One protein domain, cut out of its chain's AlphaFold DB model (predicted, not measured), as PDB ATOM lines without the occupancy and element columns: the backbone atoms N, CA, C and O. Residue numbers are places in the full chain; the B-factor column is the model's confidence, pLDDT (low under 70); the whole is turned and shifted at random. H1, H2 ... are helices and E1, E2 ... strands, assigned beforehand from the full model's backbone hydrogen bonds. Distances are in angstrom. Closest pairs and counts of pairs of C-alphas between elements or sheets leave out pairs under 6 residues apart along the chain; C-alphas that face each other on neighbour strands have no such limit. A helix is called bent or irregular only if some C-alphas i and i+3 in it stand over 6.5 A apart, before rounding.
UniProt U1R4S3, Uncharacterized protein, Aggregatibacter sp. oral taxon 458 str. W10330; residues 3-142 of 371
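This is residues 3 to 142 of the 371 residues of an uncharacterized protein of Aggregatibacter sp. oral taxon 458 str. W10330 (UniProt U1R4S3). One strongly twisted sheet of six strands curls round the kinked helix H1, while helix H4 covers the edge strand E1 from the opposite face and the short helices H2 and H3 make a corner beside the sheet near Tyr 27. The sheet is two three-stranded meanders joined side by side through E3 and E4, and from edge to edge its strands' lines turn by 134 degrees. The printed part has 140 residues, with four named helices and six named strands in the order E1, E2, E3, H1, E4, E5, E6, H2, H3, H4; the class is mixed, helices and strands. The sheet runs E1, E2, E3, E4, E5, E6 and is mixed, with E3 and E4 parallel and the other neighbours antiparallel. The whole is compact, with a radius of gyration of the C-alphas of 14.7 A, and rounded, spanning 43 by 37 by 28 A.

Begin with E1, residues 3 to 9, E2, residues 21 to 27, and E3, residues 35 to 40: they form a meander, each strand the antiparallel neighbour of the one before. In the hairpin of E1 and E2, look at N 8 and O 22, 2.8 A apart and within hydrogen-bond range; in that of E2 and E3, N 37 and O 25 are 2.8 A apart. E4, residues 70 to 75, is parallel to E3 at 27 degrees, with N 38 and O 72 2.8 A apart. E5, residues 86 to 93, and E6, residues 96 to 102, complete a second meander with E4; N 73 and O 88 are 2.8 A apart across the hairpin of E4 and E5, and N 91 and O 98 are 2.9 A apart across that of E5 and E6. E3, H1, residues 49 to 64, and E4 make a strand-helix-strand unit, two parallel neighbour strands with a helix between, and its crossover is right-handed. H1 is on the sheet, which curls round it; its closest C-alphas to E3 are those of Val 49 and Glu 40, 5.9 A apart, and to E6 those of Glu 54 and Pro 97, 6.3 A apart. H4, residues 128 to 141, is on the sheet at a height of 9.0 A, only just over E1 alone, with 2 of its C-alphas falling on E2; it runs along the strands, at 24 degrees to E1 on the local plane, and the closest C-alphas of H4 and E1 are those of Ala 134 and Val 7, 6.1 A apart. H2, residues 104 to 111, is on the sheet at a height of 9.2 A but over none of its strands, only just, with 2 of its C-alphas falling on E5. H2 and H4 on one face of the sheet and H1 on the other give three layers, helices on both faces. H3, residues 113 to 121, only grazes the sheet with residues 115 to 119. H2 and H3 touch only at the corner, and only just, with 3 pairs of C-alphas within 8 A, the closest being Glu 108 and Phe 116 at 5.4 A. H1 is apart from H2, H3 and H4. In H2, H3 and H4 every O i to N i+4 pair is within hydrogen-bond range; in H1, 10 of 12 are.

Find C-alpha 3 at (146.526, 152.773, 156.773), where E1 begins; it runs 18.8 A to C-alpha 9. E2 is 19.8 A long, E3 16.3 A, E4 16.4 A, E5 21.5 A and E6 19.3 A. Go to C-alpha 49 at (143.748, 153.650, 177.748) for H1, 17.7 A long, with a kink of 40 degrees near residue 56; it is irregular, C-alphas 51 and 54 being 8.0 A apart. H2 is 10.8 A long and H3 12.3 A. H4 runs 20.0 A and ends at C-alpha 141, (137.441, 171.298, 175.260).

Look to the C-alphas of Phe 15 and Asp 31 for the two farthest apart, 44.9 A. The printed part has no cut, and its one long link joins E1 to E2 with 11 residues. The mean pLDDT of the printed part is 89.1; look for values under 70 at residues 12 to 17, 30 to 32 and 78 to 83.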
ATOM      1  N   ILE A   3     147.709 152.257 157.485       92.94
ATOM      2  CA  ILE A   3     146.526 152.773 156.773       92.94
ATOM      3  C   ILE A   3     145.829 153.921 157.500       92.94
ATOM      4  O   ILE A   3     145.228 154.767 156.847       92.94
ATOM      5  N   LEU A   4     145.913 153.979 158.830       94.88
ATOM      6  CA  LEU A   4     145.316 155.046 159.635       94.88
ATOM      7  C   LEU A   4     146.272 155.458 160.749       94.88
ATOM      8  O   LEU A   4     146.948 154.606 161.324       94.88
ATOM      9  N   ASP A   5     146.306 156.757 161.050       96.75
ATOM     10  CA  ASP A   5     147.112 157.313 162.139       96.75
ATOM     11  C   ASP A   5     146.575 158.677 162.609       96.75
ATOM     12  O   ASP A   5     146.789 159.709 161.960       96.75
ATOM     13  N   PHE A   6     145.867 158.705 163.735       97.00
ATOM     14  CA  PHE A   6     145.224 159.916 164.259       97.00
ATOM     15  C   PHE A   6     145.116 159.910 165.785       97.00
ATOM     16  O   PHE A   6     145.208 158.863 166.425       97.00
ATOM     17  N   VAL A   7     144.862 161.084 166.369       97.56
ATOM     18  CA  VAL A   7     144.481 161.201 167.784       97.56
ATOM     19  C   VAL A   7     142.976 161.016 167.935       97.56
ATOM     20  O   VAL A   7     142.179 161.695 167.281       97.56
ATOM     21  N   PHE A   8     142.577 160.078 168.788       96.06
ATOM     22  CA  PHE A   8     141.187 159.770 169.077       96.06
ATOM     23  C   PHE A   8     140.734 160.399 170.390       96.06
ATOM     24  O   PHE A   8     141.321 160.169 171.445       96.06
ATOM     25  N   ASP A   9     139.644 161.158 170.303       93.44
ATOM     26  CA  ASP A   9     138.919 161.688 171.450       93.44
ATOM     27  C   ASP A   9     137.892 160.662 171.953       93.44
ATOM     28  O   ASP A   9     136.809 160.490 171.374       93.44
ATOM     29  N   PHE A  10     138.216 160.008 173.069       90.81
ATOM     30  CA  PHE A  10     137.295 159.138 173.803       90.81
ATOM     31  C   PHE A  10     136.810 159.764 175.118       90.81
ATOM     32  O   PHE A  10     136.161 159.108 175.930       90.81
ATOM     33  N   GLY A  11     137.076 161.046 175.342       79.44
ATOM     34  CA  GLY A  11     136.559 161.755 176.500       79.44
ATOM     35  C   GLY A  11     135.043 161.910 176.442       79.44
ATOM     36  O   GLY A  11     134.466 162.208 175.395       79.44
ATOM     37  N   LYS A  12     134.382 161.771 177.593       65.75
ATOM     38  CA  LYS A  12     133.140 162.516 177.839       65.75
ATOM     39  C   LYS A  12     133.538 163.926 178.276       65.75
ATOM     40  O   LYS A  12     134.526 164.031 179.001       65.75
ATOM     41  N   PRO A  13     132.803 164.985 177.902       53.34
ATOM     42  CA  PRO A  13     133.048 166.312 178.450       53.34
ATOM     43  C   PRO A  13     132.902 166.241 179.975       53.34
ATOM     44  O   PRO A  13     131.792 166.094 180.489       53.34
ATOM     45  N   SER A  14     134.016 166.256 180.706       58.31
ATOM     46  CA  SER A  14     133.975 166.461 182.151       58.31
ATOM     47  C   SER A  14     133.620 167.928 182.417       58.31
ATOM     48  O   SER A  14     133.874 168.793 181.577       58.31
ATOM     49  N   PHE A  15     133.064 168.242 183.592       54.62
ATOM     50  CA  PHE A  15     132.798 169.638 183.985       54.62
ATOM     51  C   PHE A  15     134.056 170.528 183.941       54.62
ATOM     52  O   PHE A  15     133.934 171.743 183.821       54.62
ATOM     53  N   ASN A  16     135.250 169.927 183.985       61.62
ATOM     54  CA  ASN A  16     136.535 170.626 183.971       61.62
ATOM     55  C   ASN A  16     137.162 170.709 182.563       61.62
ATOM     56  O   ASN A  16     138.285 171.190 182.417       61.62
ATOM     57  N   GLY A  17     136.461 170.229 181.529       68.25
ATOM     58  CA  GLY A  17     136.918 170.279 180.139       68.25
ATOM     59  C   GLY A  17     138.078 169.334 179.810       68.25
ATOM     60  O   GLY A  17     138.765 169.537 178.815       68.25
ATOM     61  N   THR A  18     138.287 168.295 180.621       78.69
ATOM     62  CA  THR A  18     139.224 167.197 180.334       78.69
ATOM     63  C   THR A  18     138.510 166.016 179.679       78.69
ATOM     64  O   THR A  18     137.294 165.850 179.825       78.69
ATOM     65  N   GLY A  19     139.254 165.175 178.963       83.56
ATOM     66  CA  GLY A  19     138.701 163.998 178.310       83.56
ATOM     67  C   GLY A  19     139.775 163.066 177.754       83.56
ATOM     68  O   GLY A  19     140.770 163.493 177.187       83.56
ATOM     69  N   GLY A  20     139.556 161.761 177.858       91.56
ATOM     70  CA  GLY A  20     140.514 160.764 177.382       91.56
ATOM     71  C   GLY A  20     141.007 160.979 175.940       91.56
ATOM     72  O   GLY A  20     140.202 161.300 175.056       91.56
ATOM     73  N   LEU A  21     142.313 160.810 175.711       95.12
ATOM     74  CA  LEU A  21     142.967 160.854 174.399       95.12
ATOM     75  C   LEU A  21     143.907 159.666 174.211       95.12
ATOM     76  O   LEU A  21     144.664 159.323 175.109       95.12
ATOM     77  N   CYS A  22     143.902 159.068 173.023       97.25
ATOM     78  CA  CYS A  22     144.905 158.080 172.623       97.25
ATOM     79  C   CYS A  22     145.252 158.244 171.147       97.25
ATOM     80  O   CYS A  22     144.484 158.818 170.373       97.25
ATOM     81  N   ARG A  23     146.411 157.737 170.732       97.81
ATOM     82  CA  ARG A  23     146.763 157.639 169.315       97.81
ATOM     83  C   ARG A  23     146.306 156.295 168.773       97.81
ATOM     84  O   ARG A  23     146.652 155.251 169.321       97.81
ATOM     85  N   VAL A  24     145.570 156.331 167.670       98.00
ATOM     86  CA  VAL A  24     145.073 155.150 166.967       98.00
ATOM     87  C   VAL A  24     145.888 154.972 165.698       98.00
ATOM     88  O   VAL A  24     145.851 155.830 164.815       98.00
ATOM     89  N   ARG A  25     146.617 153.856 165.611       97.50
ATOM     90  CA  ARG A  25     147.362 153.454 164.410       97.50
ATOM     91  C   ARG A  25     146.844 152.124 163.904       97.50
ATOM     92  O   ARG A  25     146.798 151.174 164.675       97.50
ATOM     93  N   THR A  26     146.511 152.027 162.623       96.56
ATOM     94  CA  THR A  26     146.056 150.766 162.024       96.56
ATOM     95  C   THR A  26     146.993 150.331 160.914       96.56
ATOM     96  O   THR A  26     147.354 151.131 160.050       96.56
ATOM     97  N   TYR A  27     147.340 149.049 160.922       95.38
ATOM     98  CA  TYR A  27     148.194 148.403 159.939       95.38
ATOM     99  C   TYR A  27     147.450 147.236 159.284       95.38
ATOM    100  O   TYR A  27     146.683 146.517 159.931       95.38
ATOM    101  N   VAL A  28     147.689 147.042 157.990       90.44
ATOM    102  CA  VAL A  28     147.253 145.842 157.265       90.44
ATOM    103  C   VAL A  28     148.061 144.650 157.774       90.44
ATOM    104  O   VAL A  28     149.290 144.688 157.713       90.44
ATOM    105  N   ALA A  29     147.375 143.620 158.271       82.88
ATOM    106  CA  ALA A  29     148.002 142.368 158.682       82.88
ATOM    107  C   ALA A  29     148.373 141.520 157.458       82.88
ATOM    108  O   ALA A  29     147.737 141.637 156.409       82.88
ATOM    109  N   LYS A  30     149.370 140.637 157.592       69.38
ATOM    110  CA  LYS A  30     149.825 139.784 156.478       69.38
ATOM    111  C   LYS A  30     148.752 138.815 155.961       69.38
ATOM    112  O   LYS A  30     148.630 138.680 154.752       69.38
ATOM    113  N   ASP A  31     147.952 138.220 156.851       64.44
ATOM    114  CA  ASP A  31     147.016 137.130 156.514       64.44
ATOM    115  C   ASP A  31     145.637 137.268 157.203       64.44
ATOM    116  O   ASP A  31     144.945 136.279 157.450       64.44
ATOM    117  N   SER A  32     145.248 138.468 157.656       67.00
ATOM    118  CA  SER A  32     144.148 138.623 158.627       67.00
ATOM    119  C   SER A  32     143.496 140.012 158.644       67.00
ATOM    120  O   SER A  32     143.857 140.921 157.900       67.00
ATOM    121  N   LYS A  33     142.522 140.143 159.549       86.25
ATOM    122  CA  LYS A  33     141.899 141.375 160.047       86.25
ATOM    123  C   LYS A  33     142.918 142.501 160.326       86.25
ATOM    124  O   LYS A  33     143.995 142.200 160.845       86.25
ATOM    125  N   PRO A  34     142.601 143.783 160.046       93.50
ATOM    126  CA  PRO A  34     143.490 144.905 160.354       93.50
ATOM    127  C   PRO A  34     143.870 144.962 161.839       93.50
ATOM    128  O   PRO A  34     143.027 144.753 162.713       93.50
ATOM    129  N   VAL A  35     145.129 145.291 162.136       95.94
ATOM    130  CA  VAL A  35     145.637 145.414 163.512       95.94
ATOM    131  C   VAL A  35     145.674 146.884 163.902       95.94
ATOM    132  O   VAL A  35     146.281 147.697 163.209       95.94
ATOM    133  N   THR A  36     145.019 147.237 165.005       97.44
ATOM    134  CA  THR A  36     144.898 148.607 165.510       97.44
ATOM    135  C   THR A  36     145.553 148.751 166.870       97.44
ATOM    136  O   THR A  36     145.150 148.109 167.832       97.44
ATOM    137  N   PHE A  37     146.527 149.647 166.954       98.12
ATOM    138  CA  PHE A  37     147.205 150.015 168.183       98.12
ATOM    139  C   PHE A  37     146.509 151.209 168.825       98.12
ATOM    140  O   PHE A  37     146.350 152.254 168.189       98.12
ATOM    141  N   LEU A  38     146.148 151.057 170.095       98.25
ATOM    142  CA  LEU A  38     145.638 152.102 170.972       98.25
ATOM    143  C   LEU A  38     146.792 152.542 171.871       98.25
ATOM    144  O   LEU A  38     147.119 151.872 172.846       98.25
ATOM    145  N   THR A  39     147.466 153.623 171.483       97.56
ATOM    146  CA  THR A  39     148.662 154.107 172.179       97.56
ATOM    147  C   THR A  39     148.314 155.210 173.169       97.56
ATOM    148  O   THR A  39     147.705 156.209 172.778       97.56
ATOM    149  N   GLU A  40     148.724 155.052 174.427       95.75
ATOM    150  CA  GLU A  40     148.605 156.106 175.442       95.75
ATOM    151  C   GLU A  40     149.426 157.342 175.047       95.75
ATOM    152  O   GLU A  40     150.558 157.222 174.576       95.75
ATOM    153  N   LEU A  41     148.854 158.533 175.238       95.38
ATOM    154  CA  LEU A  41     149.532 159.801 174.967       95.38
ATOM    155  C   LEU A  41     149.934 160.487 176.271       95.38
ATOM    156  O   LEU A  41     149.129 160.576 177.190       95.38
ATOM    157  N   ASP A  42     151.116 161.109 176.302       91.50
ATOM    158  CA  ASP A  42     151.549 161.948 177.437       91.50
ATOM    159  C   ASP A  42     150.574 163.108 177.716       91.50
ATOM    160  O   ASP A  42     150.451 163.586 178.840       91.50
ATOM    161  N   LYS A  43     149.862 163.557 176.674       90.69
ATOM    162  CA  LYS A  43     148.843 164.614 176.726       90.69
ATOM    163  C   LYS A  43     147.436 164.098 177.061       90.69
ATOM    164  O   LYS A  43     146.485 164.873 176.981       90.69
ATOM    165  N   ASN A  44     147.266 162.816 177.391       91.94
ATOM    166  CA  ASN A  44     145.977 162.307 177.849       91.94
ATOM    167  C   ASN A  44     145.632 162.910 179.223       91.94
ATOM    168  O   ASN A  44     146.290 162.633 180.221       91.94
ATOM    169  N   ASP A  45     144.585 163.733 179.273       86.62
ATOM    170  CA  ASP A  45     144.106 164.408 180.486       86.62
ATOM    171  C   ASP A  45     142.851 163.744 181.094       86.62
ATOM    172  O   ASP A  45     142.212 164.294 181.997       86.62
ATOM    173  N   GLY A  46     142.497 162.549 180.608       88.62
ATOM    174  CA  GLY A  46     141.374 161.744 181.080       88.62
ATOM    175  C   GLY A  46     141.782 160.398 181.685       88.62
ATOM    176  O   GLY A  46     142.842 160.240 182.282       88.62
ATOM    177  N   GLN A  47     140.891 159.410 181.566       90.00
ATOM    178  CA  GLN A  47     141.190 158.036 181.979       90.00
ATOM    179  C   GLN A  47     142.266 157.428 181.073       90.00
ATOM    180  O   GLN A  47     142.276 157.694 179.869       90.00
ATOM    181  N   SER A  48     143.137 156.591 181.646       93.25
ATOM    182  CA  SER A  48     144.131 155.844 180.871       93.25
ATOM    183  C   SER A  48     143.473 154.913 179.856       93.25
ATOM    184  O   SER A  48     142.346 154.451 180.068       93.25
ATOM    185  N   VAL A  49     144.204 154.587 178.786       94.81
ATOM    186  CA  VAL A  49     143.748 153.650 177.748       94.81
ATOM    187  C   VAL A  49     143.286 152.334 178.366       94.81
ATOM    188  O   VAL A  49     142.177 151.909 178.067       94.81
ATOM    189  N   THR A  50     144.040 151.766 179.313       94.81
ATOM    190  CA  THR A  50     143.675 150.509 179.995       94.81
ATOM    191  C   THR A  50     142.293 150.571 180.633       94.81
ATOM    192  O   THR A  50     141.480 149.664 180.479       94.81
ATOM    193  N   ASN A  51     142.007 151.662 181.346       92.38
ATOM    194  CA  ASN A  51     140.760 151.811 182.094       92.38
ATOM    195  C   ASN A  51     139.569 152.152 181.193       92.38
ATOM    196  O   ASN A  51     138.425 151.934 181.585       92.38
ATOM    197  N   ALA A  52     139.830 152.695 180.005       92.75
ATOM    198  CA  ALA A  52     138.807 153.107 179.054       92.75
ATOM    199  C   ALA A  52     138.712 152.183 177.830       92.75
ATOM    200  O   ALA A  52     137.934 152.476 176.925       92.75
ATOM    201  N   VAL A  53     139.472 151.083 177.776       94.69
ATOM    202  CA  VAL A  53     139.690 150.315 176.540       94.69
ATOM    203  C   VAL A  53     138.397 149.789 175.918       94.69
ATOM    204  O   VAL A  53     138.228 149.866 174.705       94.69
ATOM    205  N   GLU A  54     137.445 149.345 176.740       92.75
ATOM    206  CA  GLU A  54     136.130 148.881 176.279       92.75
ATOM    207  C   GLU A  54     135.364 150.009 175.595       92.75
ATOM    208  O   GLU A  54     134.870 149.856 174.483       92.75
ATOM    209  N   PHE A  55     135.343 151.180 176.235       91.44
ATOM    210  CA  PHE A  55     134.678 152.364 175.712       91.44
ATOM    211  C   PHE A  55     135.359 152.884 174.442       91.44
ATOM    212  O   PHE A  55     134.680 153.305 173.508       91.44
ATOM    213  N   ILE A  56     136.694 152.846 174.387       94.75
ATOM    214  CA  ILE A  56     137.470 153.232 173.204       94.75
ATOM    215  C   ILE A  56     137.114 152.319 172.029       94.75
ATOM    216  O   ILE A  56     136.788 152.822 170.955       94.75
ATOM    217  N   ILE A  57     137.159 150.999 172.233       94.75
ATOM    218  CA  ILE A  57     136.865 150.001 171.199       94.75
ATOM    219  C   ILE A  57     135.418 150.139 170.720       94.75
ATOM    220  O   ILE A  57     135.198 150.275 169.517       94.75
ATOM    221  N   ASP A  58     134.449 150.196 171.637       92.00
ATOM    222  CA  ASP A  58     133.032 150.363 171.299       92.00
ATOM    223  C   ASP A  58     132.807 151.629 170.463       92.00
ATOM    224  O   ASP A  58     132.131 151.592 169.435       92.00
ATOM    225  N   LYS A  59     133.423 152.751 170.850       92.75
ATOM    226  CA  LYS A  59     133.285 154.025 170.134       92.75
ATOM    227  C   LYS A  59     133.968 153.996 168.763       92.75
ATOM    228  O   LYS A  59     133.419 154.519 167.801       92.75
ATOM    229  N   LEU A  60     135.137 153.365 168.629       94.88
ATOM    230  CA  LEU A  60     135.793 153.186 167.326       94.88
ATOM    231  C   LEU A  60     134.970 152.298 166.385       94.88
ATOM    232  O   LEU A  60     134.896 152.571 165.185       94.88
ATOM    233  N   ILE A  61     134.334 151.257 166.920       93.75
ATOM    234  CA  ILE A  61     133.447 150.374 166.164       93.75
ATOM    235  C   ILE A  61     132.203 151.139 165.698       93.75
ATOM    236  O   ILE A  61     131.918 151.161 164.500       93.75
ATOM    237  N   LEU A  62     131.498 151.795 166.624       90.88
ATOM    238  CA  LEU A  62     130.225 152.466 166.355       90.88
ATOM    239  C   LEU A  62     130.389 153.735 165.509       90.88
ATOM    240  O   LEU A  62     129.649 153.921 164.545       90.88
ATOM    241  N   ASP A  63     131.366 154.586 165.833       88.44
ATOM    242  CA  ASP A  63     131.496 155.910 165.214       88.44
ATOM    243  C   ASP A  63     132.383 155.893 163.962       88.44
ATOM    244  O   ASP A  63     132.293 156.794 163.126       88.44
ATOM    245  N   ARG A  64     133.298 154.919 163.849       91.06
ATOM    246  CA  ARG A  64     134.333 154.906 162.797       91.06
ATOM    247  C   ARG A  64     134.446 153.596 162.023       91.06
ATOM    248  O   ARG A  64     135.286 153.507 161.132       91.06
ATOM    249  N   GLY A  65     133.613 152.600 162.325       91.38
ATOM    250  CA  GLY A  65     133.523 151.373 161.539       91.38
ATOM    251  C   GLY A  65     134.704 150.416 161.697       91.38
ATOM    252  O   GLY A  65     134.952 149.634 160.787       91.38
ATOM    253  N   PHE A  66     135.398 150.421 162.841       92.62
ATOM    254  CA  PHE A  66     136.515 149.503 163.149       92.62
ATOM    255  C   PHE A  66     136.043 148.063 163.456       92.62
ATOM    256  O   PHE A  66     136.640 147.341 164.259       92.62
ATOM    257  N   ASN A  67     134.936 147.643 162.837       85.56
ATOM    258  CA  ASN A  67     134.423 146.286 162.943       85.56
ATOM    259  C   ASN A  67     135.497 145.314 162.453       85.56
ATOM    260  O   ASN A  67     136.138 145.554 161.437       85.56
ATOM    261  N   GLU A  68     135.674 144.207 163.170       87.56
ATOM    262  CA  GLU A  68     136.642 143.165 162.814       87.56
ATOM    263  C   GLU A  68     138.120 143.575 162.883       87.56
ATOM    264  O   GLU A  68     138.943 142.942 162.236       87.56
ATOM    265  N   HIS A  69     138.502 144.572 163.679       93.25
ATOM    266  CA  HIS A  69     139.918 144.853 163.940       93.25
ATOM    267  C   HIS A  69     140.455 144.005 165.102       93.25
ATOM    268  O   HIS A  69     139.727 143.662 166.036       93.25
ATOM    269  N   VAL A  70     141.750 143.687 165.065       94.56
ATOM    270  CA  VAL A  70     142.491 143.211 166.241       94.56
ATOM    271  C   VAL A  70     143.000 144.437 166.985       94.56
ATOM    272  O   VAL A  70     143.762 145.219 166.416       94.56
ATOM    273  N   PHE A  71     142.592 144.623 168.237       96.88
ATOM    274  CA  PHE A  71     143.029 145.759 169.047       96.88
ATOM    275  C   PHE A  71     144.213 145.375 169.928       96.88
ATOM    276  O   PHE A  71     144.199 144.340 170.592       96.88
ATOM    277  N   ILE A  72     145.235 146.224 169.931       97.69
ATOM    278  CA  ILE A  72     146.424 146.099 170.769       97.69
ATOM    279  C   ILE A  72     146.545 147.380 171.585       97.69
ATOM    280  O   ILE A  72     146.709 148.466 171.031       97.69
ATOM    281  N   GLU A  73     146.467 147.265 172.902       97.81
ATOM    282  CA  GLU A  73     146.892 148.328 173.799       97.81
ATOM    283  C   GLU A  73     148.416 148.450 173.744       97.81
ATOM    284  O   GLU A  73     149.137 147.451 173.762       97.81
ATOM    285  N   HIS A  74     148.905 149.683 173.638       96.88
ATOM    286  CA  HIS A  74     150.319 149.955 173.443       96.88
ATOM    287  C   HIS A  74     150.794 151.106 174.326       96.88
ATOM    288  O   HIS A  74     150.226 152.198 174.314       96.88
ATOM    289  N   TYR A  75     151.888 150.884 175.049       94.69
ATOM    290  CA  TYR A  75     152.584 151.938 175.781       94.69
ATOM    291  C   TYR A  75     153.981 152.126 175.213       94.69
ATOM    292  O   TYR A  75     154.810 151.220 175.284       94.69
ATOM    293  N   GLU A  76     154.255 153.328 174.708       92.62
ATOM    294  CA  GLU A  76     155.601 153.725 174.308       92.62
ATOM    295  C   GLU A  76     156.424 154.007 175.569       92.62
ATOM    296  O   GLU A  76     156.068 154.857 176.385       92.62
ATOM    297  N   ARG A  77     157.534 153.292 175.753       84.81
ATOM    298  CA  ARG A  77     158.477 153.549 176.849       84.81
ATOM    299  C   ARG A  77     159.750 154.183 176.296       84.81
ATOM    300  O   ARG A  77     160.151 153.938 175.153       84.81
ATOM    301  N   ASN A  78     160.407 155.012 177.103       68.62
ATOM    302  CA  ASN A  78     161.752 155.474 176.769       68.62
ATOM    303  C   ASN A  78     162.676 154.256 176.697       68.62
ATOM    304  O   ASN A  78     162.581 153.366 177.540       68.62
ATOM    305  N   ASN A  79     163.529 154.207 175.668       56.03
ATOM    306  CA  ASN A  79     164.488 153.122 175.427       56.03
ATOM    307  C   ASN A  79     165.638 153.152 176.454       56.03
ATOM    308  O   ASN A  79     166.808 153.184 176.080       56.03
ATOM    309  N   ASP A  80     165.311 153.143 177.742       53.72
ATOM    310  CA  ASP A  80     166.251 152.804 178.797       53.72
ATOM    311  C   ASP A  80     166.323 151.280 178.914       53.72
ATOM    312  O   ASP A  80     165.353 150.565 178.663       53.72
ATOM    313  N   ILE A  81     167.485 150.768 179.320       53.81
ATOM    314  CA  ILE A  81     167.819 149.331 179.376       53.81
ATOM    315  C   ILE A  81     166.792 148.506 180.190       53.81
ATOM    316  O   ILE A  81     166.697 147.295 180.016       53.81
ATOM    317  N   LEU A  82     166.005 149.158 181.051       51.72
ATOM    318  CA  LEU A  82     165.052 148.541 181.975       51.72
ATOM    319  C   LEU A  82     163.586 148.579 181.514       51.72
ATOM    320  O   LEU A  82     162.776 147.836 182.066       51.72
ATOM    321  N   PHE A  83     163.220 149.416 180.536       61.34
ATOM    322  CA  PHE A  83     161.822 149.600 180.133       61.34
ATOM    323  C   PHE A  83     161.669 149.494 178.615       61.34
ATOM    324  O   PHE A  83     162.389 150.107 177.830       61.34
ATOM    325  N   HIS A  84     160.718 148.673 178.183       80.56
ATOM    326  CA  HIS A  84     160.413 148.438 176.779       80.56
ATOM    327  C   HIS A  84     158.939 148.702 176.521       80.56
ATOM    328  O   HIS A  84     158.132 148.609 177.445       80.56
ATOM    329  N   ASP A  85     158.604 149.001 175.267       90.50
ATOM    330  CA  ASP A  85     157.207 149.099 174.850       90.50
ATOM    331  C   ASP A  85     156.436 147.843 175.241       90.50
ATOM    332  O   ASP A  85     156.956 146.725 175.114       90.50
ATOM    333  N   THR A  86     155.208 148.044 175.704       94.06
ATOM    334  CA  THR A  86     154.286 146.954 176.022       94.06
ATOM    335  C   THR A  86     153.213 146.873 174.956       94.06
ATOM    336  O   THR A  86     152.759 147.899 174.448       94.06
ATOM    337  N   PHE A  87     152.841 145.647 174.608       96.31
ATOM    338  CA  PHE A  87     151.827 145.343 173.614       96.31
ATOM    339  C   PHE A  87     150.901 144.306 174.218       96.31
ATOM    340  O   PHE A  87     151.345 143.206 174.538       96.31
ATOM    341  N   ASP A  88     149.629 144.639 174.352       97.31
ATOM    342  CA  ASP A  88     148.651 143.753 174.959       97.31
ATOM    343  C   ASP A  88     147.443 143.643 174.032       97.31
ATOM    344  O   ASP A  88     146.733 144.615 173.784       97.31
ATOM    345  N   MET A  89     147.227 142.457 173.464       96.44
ATOM    346  CA  MET A  89     146.059 142.197 172.630       96.44
ATOM    347  C   MET A  89     144.806 142.200 173.501       96.44
ATOM    348  O   MET A  89     144.746 141.491 174.506       96.44
ATOM    349  N   VAL A  90     143.807 142.979 173.097       96.12
ATOM    350  CA  VAL A  90     142.594 143.211 173.881       96.12
ATOM    351  C   VAL A  90     141.436 142.405 173.307       96.12
ATOM    352  O   VAL A  90     141.107 142.514 172.126       96.12
ATOM    353  N   PHE A  91     140.776 141.639 174.171       91.69
ATOM    354  CA  PHE A  91     139.553 140.902 173.871       91.69
ATOM    355  C   PHE A  91     138.426 141.388 174.773       91.69
ATOM    356  O   PHE A  91     138.624 141.547 175.974       91.69
ATOM    357  N   ILE A  92     137.232 141.574 174.214       87.75
ATOM    358  CA  ILE A  92     136.039 141.885 175.003       87.75
ATOM    359  C   ILE A  92     135.204 140.614 175.134       87.75
ATOM    360  O   ILE A  92     134.592 140.154 174.172       87.75
ATOM    361  N   GLU A  93     135.160 140.047 176.338       86.25
ATOM    362  CA  GLU A  93     134.336 138.883 176.666       86.25
ATOM    363  C   GLU A  93     133.333 139.257 177.757       86.25
ATOM    364  O   GLU A  93     133.713 139.733 178.824       86.25
ATOM    365  N   ASN A  94     132.036 139.026 177.522       84.19
ATOM    366  CA  ASN A  94     130.966 139.357 178.476       84.19
ATOM    367  C   ASN A  94     130.994 140.821 178.967       84.19
ATOM    368  O   ASN A  94     130.729 141.077 180.143       84.19
ATOM    369  N   LYS A  95     131.299 141.774 178.069       81.44
ATOM    370  CA  LYS A  95     131.470 143.208 178.391       81.44
ATOM    371  C   LYS A  95     132.550 143.464 179.454       81.44
ATOM    372  O   LYS A  95     132.347 144.282 180.349       81.44
ATOM    373  N   LYS A  96     133.612 142.657 179.430       86.94
ATOM    374  CA  LYS A  96     134.815 142.855 180.236       86.94
ATOM    375  C   LYS A  96     136.040 142.738 179.338       86.94
ATOM    376  O   LYS A  96     136.073 141.821 178.507       86.94
ATOM    377  N   PRO A  97     137.065 143.581 179.527       92.19
ATOM    378  CA  PRO A  97     138.281 143.489 178.753       92.19
ATOM    379  C   PRO A  97     139.185 142.407 179.346       92.19
ATOM    380  O   PRO A  97     139.285 142.227 180.563       92.19
ATOM    381  N   LYS A  98     139.847 141.673 178.463       94.69
ATOM    382  CA  LYS A  98     140.924 140.740 178.772       94.69
ATOM    383  C   LYS A  98     142.130 141.097 177.922       94.69
ATOM    384  O   LYS A  98     141.979 141.445 176.754       94.69
ATOM    385  N   TRP A  99     143.308 140.950 178.508       96.50
ATOM    386  CA  TRP A  99     144.575 141.261 177.867       96.50
ATOM    387  C   TRP A  99     145.399 139.998 177.695       96.50
ATOM    388  O   TRP A  99     145.498 139.184 178.616       96.50
ATOM    389  N   ASN A 100     145.990 139.855 176.518       96.44
ATOM    390  CA  ASN A 100     147.022 138.872 176.252       96.44
ATOM    391  C   ASN A 100     148.299 139.601 175.836       96.44
ATOM    392  O   ASN A 100     148.332 140.231 174.777       96.44
ATOM    393  N   GLN A 101     149.329 139.516 176.671       96.00
ATOM    394  CA  GLN A 101     150.595 140.183 176.409       96.00
ATOM    395  C   GLN A 101     151.268 139.584 175.171       96.00
ATOM    396  O   GLN A 101     151.377 138.367 175.037       96.00
ATOM    397  N   LEU A 102     151.744 140.454 174.284       95.25
ATOM    398  CA  LEU A 102     152.487 140.095 173.085       95.25
ATOM    399  C   LEU A 102     153.948 140.521 173.215       95.25
ATOM    400  O   LEU A 102     154.284 141.633 173.631       95.25
ATOM    401  N   SER A 103     154.838 139.641 172.786       94.06
ATOM    402  CA  SER A 103     156.239 139.964 172.563       94.06
ATOM    403  C   SER A 103     156.420 140.809 171.297       94.06
ATOM    404  O   SER A 103     155.613 140.793 170.368       94.06
ATOM    405  N   LYS A 104     157.559 141.505 171.211       91.56
ATOM    406  CA  LYS A 104     157.947 142.276 170.015       91.56
ATOM    407  C   LYS A 104     157.963 141.419 168.744       91.56
ATOM    408  O   LYS A 104     157.561 141.897 167.692       91.56
ATOM    409  N   ILE A 105     158.403 140.164 168.856       92.75
ATOM    410  CA  ILE A 105     158.475 139.222 167.730       92.75
ATOM    411  C   ILE A 105     157.065 138.862 167.249       92.75
ATOM    412  O   ILE A 105     156.825 138.801 166.047       92.75
ATOM    413  N   GLU A 106     156.114 138.663 168.164       93.94
ATOM    414  CA  GLU A 106     154.718 138.390 167.802       93.94
ATOM    415  C   GLU A 106     154.078 139.584 167.095       93.94
ATOM    416  O   GLU A 106     153.434 139.407 166.063       93.94
ATOM    417  N   VAL A 107     154.316 140.804 167.583       93.56
ATOM    418  CA  VAL A 107     153.833 142.021 166.916       93.56
ATOM    419  C   VAL A 107     154.467 142.181 165.532       93.56
ATOM    420  O   VAL A 107     153.752 142.429 164.563       93.56
ATOM    421  N   GLU A 108     155.782 141.978 165.406       93.69
ATOM    422  CA  GLU A 108     156.487 142.018 164.117       93.69
ATOM    423  C   GLU A 108     155.932 140.984 163.125       93.69
ATOM    424  O   GLU A 108     155.767 141.281 161.940       93.69
ATOM    425  N   ASN A 109     155.578 139.789 163.599       92.31
ATOM    426  CA  ASN A 109     154.955 138.764 162.765       92.31
ATOM    427  C   ASN A 109     153.542 139.162 162.311       92.31
ATOM    428  O   ASN A 109     153.187 138.888 161.164       92.31
ATOM    429  N   LEU A 110     152.763 139.835 163.169       91.69
ATOM    430  CA  LEU A 110     151.392 140.267 162.871       91.69
ATOM    431  C   LEU A 110     151.329 141.343 161.777       91.69
ATOM    432  O   LEU A 110     150.527 141.225 160.847       91.69
ATOM    433  N   ILE A 111     152.156 142.388 161.883       93.31
ATOM    434  CA  ILE A 111     152.094 143.548 160.971       93.31
ATOM    435  C   ILE A 111     153.206 143.567 159.920       93.31
ATOM    436  O   ILE A 111     153.112 144.298 158.943       93.31
ATOM    437  N   GLY A 112     154.236 142.737 160.075       92.38
ATOM    438  CA  GLY A 112     155.420 142.733 159.224       92.38
ATOM    439  C   GLY A 112     156.540 143.647 159.730       92.38
ATOM    440  O   GLY A 112     156.326 144.615 160.456       92.38
ATOM    441  N   LYS A 113     157.767 143.328 159.308       91.69
ATOM    442  CA  LYS A 113     159.004 143.976 159.765       91.69
ATOM    443  C   LYS A 113     159.075 145.471 159.453       91.69
ATOM    444  O   LYS A 113     159.505 146.255 160.300       91.69
ATOM    445  N   ASP A 114     158.657 145.866 158.256       91.50
ATOM    446  CA  ASP A 114     158.726 147.265 157.826       91.50
ATOM    447  C   ASP A 114     157.743 148.131 158.626       91.50
ATOM    448  O   ASP A 114     158.114 149.180 159.150       91.50
ATOM    449  N   ASP A 115     156.518 147.643 158.826       93.25
ATOM    450  CA  ASP A 115     155.499 148.324 159.628       93.25
ATOM    451  C   ASP A 115     155.832 148.347 161.122       93.25
ATOM    452  O   ASP A 115     155.580 149.340 161.802       93.25
ATOM    453  N   PHE A 116     156.453 147.289 161.646       93.25
ATOM    454  CA  PHE A 116     156.963 147.288 163.017       93.25
ATOM    455  C   PHE A 116     158.099 148.302 163.207       93.25
ATOM    456  O   PHE A 116     158.197 148.955 164.249       93.25
ATOM    457  N   THR A 117     158.933 148.487 162.183       91.81
ATOM    458  CA  THR A 117     159.981 149.513 162.184       91.81
ATOM    459  C   THR A 117     159.377 150.920 162.183       91.81
ATOM    460  O   THR A 117     159.836 151.772 162.946       91.81
ATOM    461  N   ASP A 118     158.322 151.158 161.396       92.12
ATOM    462  CA  ASP A 118     157.534 152.397 161.446       92.12
ATOM    463  C   ASP A 118     156.950 152.635 162.848       92.12
ATOM    464  O   ASP A 118     157.216 153.679 163.439       92.12
ATOM    465  N   LEU A 119     156.254 151.650 163.427       92.38
ATOM    466  CA  LEU A 119     155.649 151.741 164.763       92.38
ATOM    467  C   LEU A 119     156.668 152.137 165.846       92.38
ATOM    468  O   LEU A 119     156.372 152.954 166.722       92.38
ATOM    469  N   LYS A 120     157.880 151.575 165.775       90.38
ATOM    470  CA  LYS A 120     158.968 151.838 166.724       90.38
ATOM    471  C   LYS A 120     159.573 153.235 166.566       90.38
ATOM    472  O   LYS A 120     159.928 153.864 167.564       90.38
ATOM    473  N   ASN A 121     159.736 153.701 165.329       90.25
ATOM    474  CA  ASN A 121     160.435 154.953 165.033       90.25
ATOM    475  C   ASN A 121     159.506 156.172 165.104       90.25
ATOM    476  O   ASN A 121     159.927 157.242 165.548       90.25
ATOM    477  N   ASP A 122     158.244 156.009 164.714       92.75
ATOM    478  CA  ASP A 122     157.221 157.052 164.694       92.75
ATOM    479  C   ASP A 122     156.580 157.230 166.083       92.75
ATOM    480  O   ASP A 122     155.410 156.913 166.318       92.75
ATOM    481  N   ARG A 123     157.391 157.707 167.036       93.12
ATOM    482  CA  ARG A 123     156.996 157.932 168.435       93.12
ATOM    483  C   ARG A 123     156.022 159.093 168.579       93.12
ATOM    484  O   ARG A 123     156.233 160.163 168.016       93.12
ATOM    485  N   SER A 124     155.016 158.919 169.426       94.38
ATOM    486  CA  SER A 124     153.956 159.903 169.657       94.38
ATOM    487  C   SER A 124     154.494 161.205 170.255       94.38
ATOM    488  O   SER A 124     154.102 162.281 169.816       94.38
ATOM    489  N   SER A 125     155.465 161.123 171.169       91.12
ATOM    490  CA  SER A 125     156.129 162.290 171.775       91.12
ATOM    491  C   SER A 125     157.040 163.072 170.819       91.12
ATOM    492  O   SER A 125     157.445 164.186 171.137       91.12
ATOM    493  N   LYS A 126     157.374 162.504 169.651       92.88
ATOM    494  CA  LYS A 126     158.234 163.130 168.630       92.88
ATOM    495  C   LYS A 126     157.493 163.464 167.337       92.88
ATOM    496  O   LYS A 126     158.083 164.058 166.439       92.88
ATOM    497  N   ASN A 127     156.228 163.070 167.222       95.12
ATOM    498  CA  ASN A 127     155.424 163.320 166.039       95.12
ATOM    499  C   ASN A 127     154.627 164.619 166.228       95.12
ATOM    500  O   ASN A 127     153.595 164.634 166.897       95.12
ATOM    501  N   GLU A 128     155.113 165.703 165.622       95.56
ATOM    502  CA  GLU A 128     154.526 167.046 165.725       95.56
ATOM    503  C   GLU A 128     153.041 167.063 165.346       95.56
ATOM    504  O   GLU A 128     152.215 167.556 166.110       95.56
ATOM    505  N   ARG A 129     152.664 166.389 164.253       96.88
ATOM    506  CA  ARG A 129     151.264 166.274 163.820       96.88
ATOM    507  C   ARG A 129     150.373 165.639 164.894       96.88
ATOM    508  O   ARG A 129     149.221 166.036 165.051       96.88
ATOM    509  N   ILE A 130     150.864 164.625 165.608       97.38
ATOM    510  CA  ILE A 130     150.114 163.968 166.690       97.38
ATOM    511  C   ILE A 130     150.000 164.884 167.909       97.38
ATOM    512  O   ILE A 130     148.920 164.979 168.491       97.38
ATOM    513  N   LEU A 131     151.074 165.592 168.264       95.12
ATOM    514  CA  LEU A 131     151.063 166.562 169.362       95.12
ATOM    515  C   LEU A 131     150.078 167.706 169.089       95.12
ATOM    516  O   LEU A 131     149.246 168.005 169.944       95.12
ATOM    517  N   GLU A 132     150.101 168.273 167.883       95.88
ATOM    518  CA  GLU A 132     149.183 169.333 167.456       95.88
ATOM    519  C   GLU A 132     147.723 168.867 167.434       95.88
ATOM    520  O   GLU A 132     146.828 169.600 167.859       95.88
ATOM    521  N   GLN A 133     147.452 167.640 166.971       96.50
ATOM    522  CA  GLN A 133     146.100 167.076 167.014       96.50
ATOM    523  C   GLN A 133     145.606 166.902 168.454       96.50
ATOM    524  O   GLN A 133     144.458 167.251 168.741       96.50
ATOM    525  N   ALA A 134     146.457 166.399 169.354       94.38
ATOM    526  CA  ALA A 134     146.118 166.256 170.765       94.38
ATOM    527  C   ALA A 134     145.816 167.620 171.397       94.38
ATOM    528  O   ALA A 134     144.753 167.792 171.987       94.38
ATOM    529  N   ASP A 135     146.683 168.614 171.200       93.25
ATOM    530  CA  ASP A 135     146.472 169.964 171.729       93.25
ATOM    531  C   ASP A 135     145.243 170.650 171.136       93.25
ATOM    532  O   ASP A 135     144.462 171.249 171.871       93.25
ATOM    533  N   SER A 136     144.993 170.503 169.833       93.38
ATOM    534  CA  SER A 136     143.783 171.037 169.205       93.38
ATOM    535  C   SER A 136     142.516 170.485 169.861       93.38
ATOM    536  O   SER A 136     141.568 171.236 170.095       93.38
ATOM    537  N   ILE A 137     142.487 169.189 170.186       92.44
ATOM    538  CA  ILE A 137     141.355 168.582 170.895       92.44
ATOM    539  C   ILE A 137     141.267 169.126 172.328       92.44
ATOM    540  O   ILE A 137     140.195 169.576 172.732       92.44
ATOM    541  N   ARG A 138     142.378 169.155 173.075       91.12
ATOM    542  CA  ARG A 138     142.425 169.664 174.461       91.12
ATOM    543  C   ARG A 138     141.940 171.110 174.554       91.12
ATOM    544  O   ARG A 138     141.033 171.402 175.330       91.12
ATOM    545  N   PHE A 139     142.452 171.994 173.700       88.56
ATOM    546  CA  PHE A 139     142.078 173.409 173.683       88.56
ATOM    547  C   PHE A 139     140.654 173.656 173.183       88.56
ATOM    548  O   PHE A 139     140.011 174.602 173.633       88.56
ATOM    549  N   LYS A 140     140.114 172.796 172.306       88.94
ATOM    550  CA  LYS A 140     138.684 172.840 171.953       88.94
ATOM    551  C   LYS A 140     137.785 172.526 173.146       88.94
ATOM    552  O   LYS A 140     136.704 173.101 173.237       88.94
ATOM    553  N   ARG A 141     138.203 171.624 174.044       86.50
ATOM    554  CA  ARG A 141     137.441 171.298 175.260       86.50
ATOM    555  C   ARG A 141     137.604 172.364 176.339       86.50
ATOM    556  O   ARG A 141     136.619 172.762 176.953       86.50
ATOM    557  N   ASN A 142     138.831 172.826 176.559       82.31
ATOM    558  CA  ASN A 142     139.147 173.879 177.509       82.31
ATOM    559  C   ASN A 142     140.307 174.743 176.977       82.31
ATOM    560  O   ASN A 142     141.467 174.333 177.073       82.31
TER     561      ASN A 142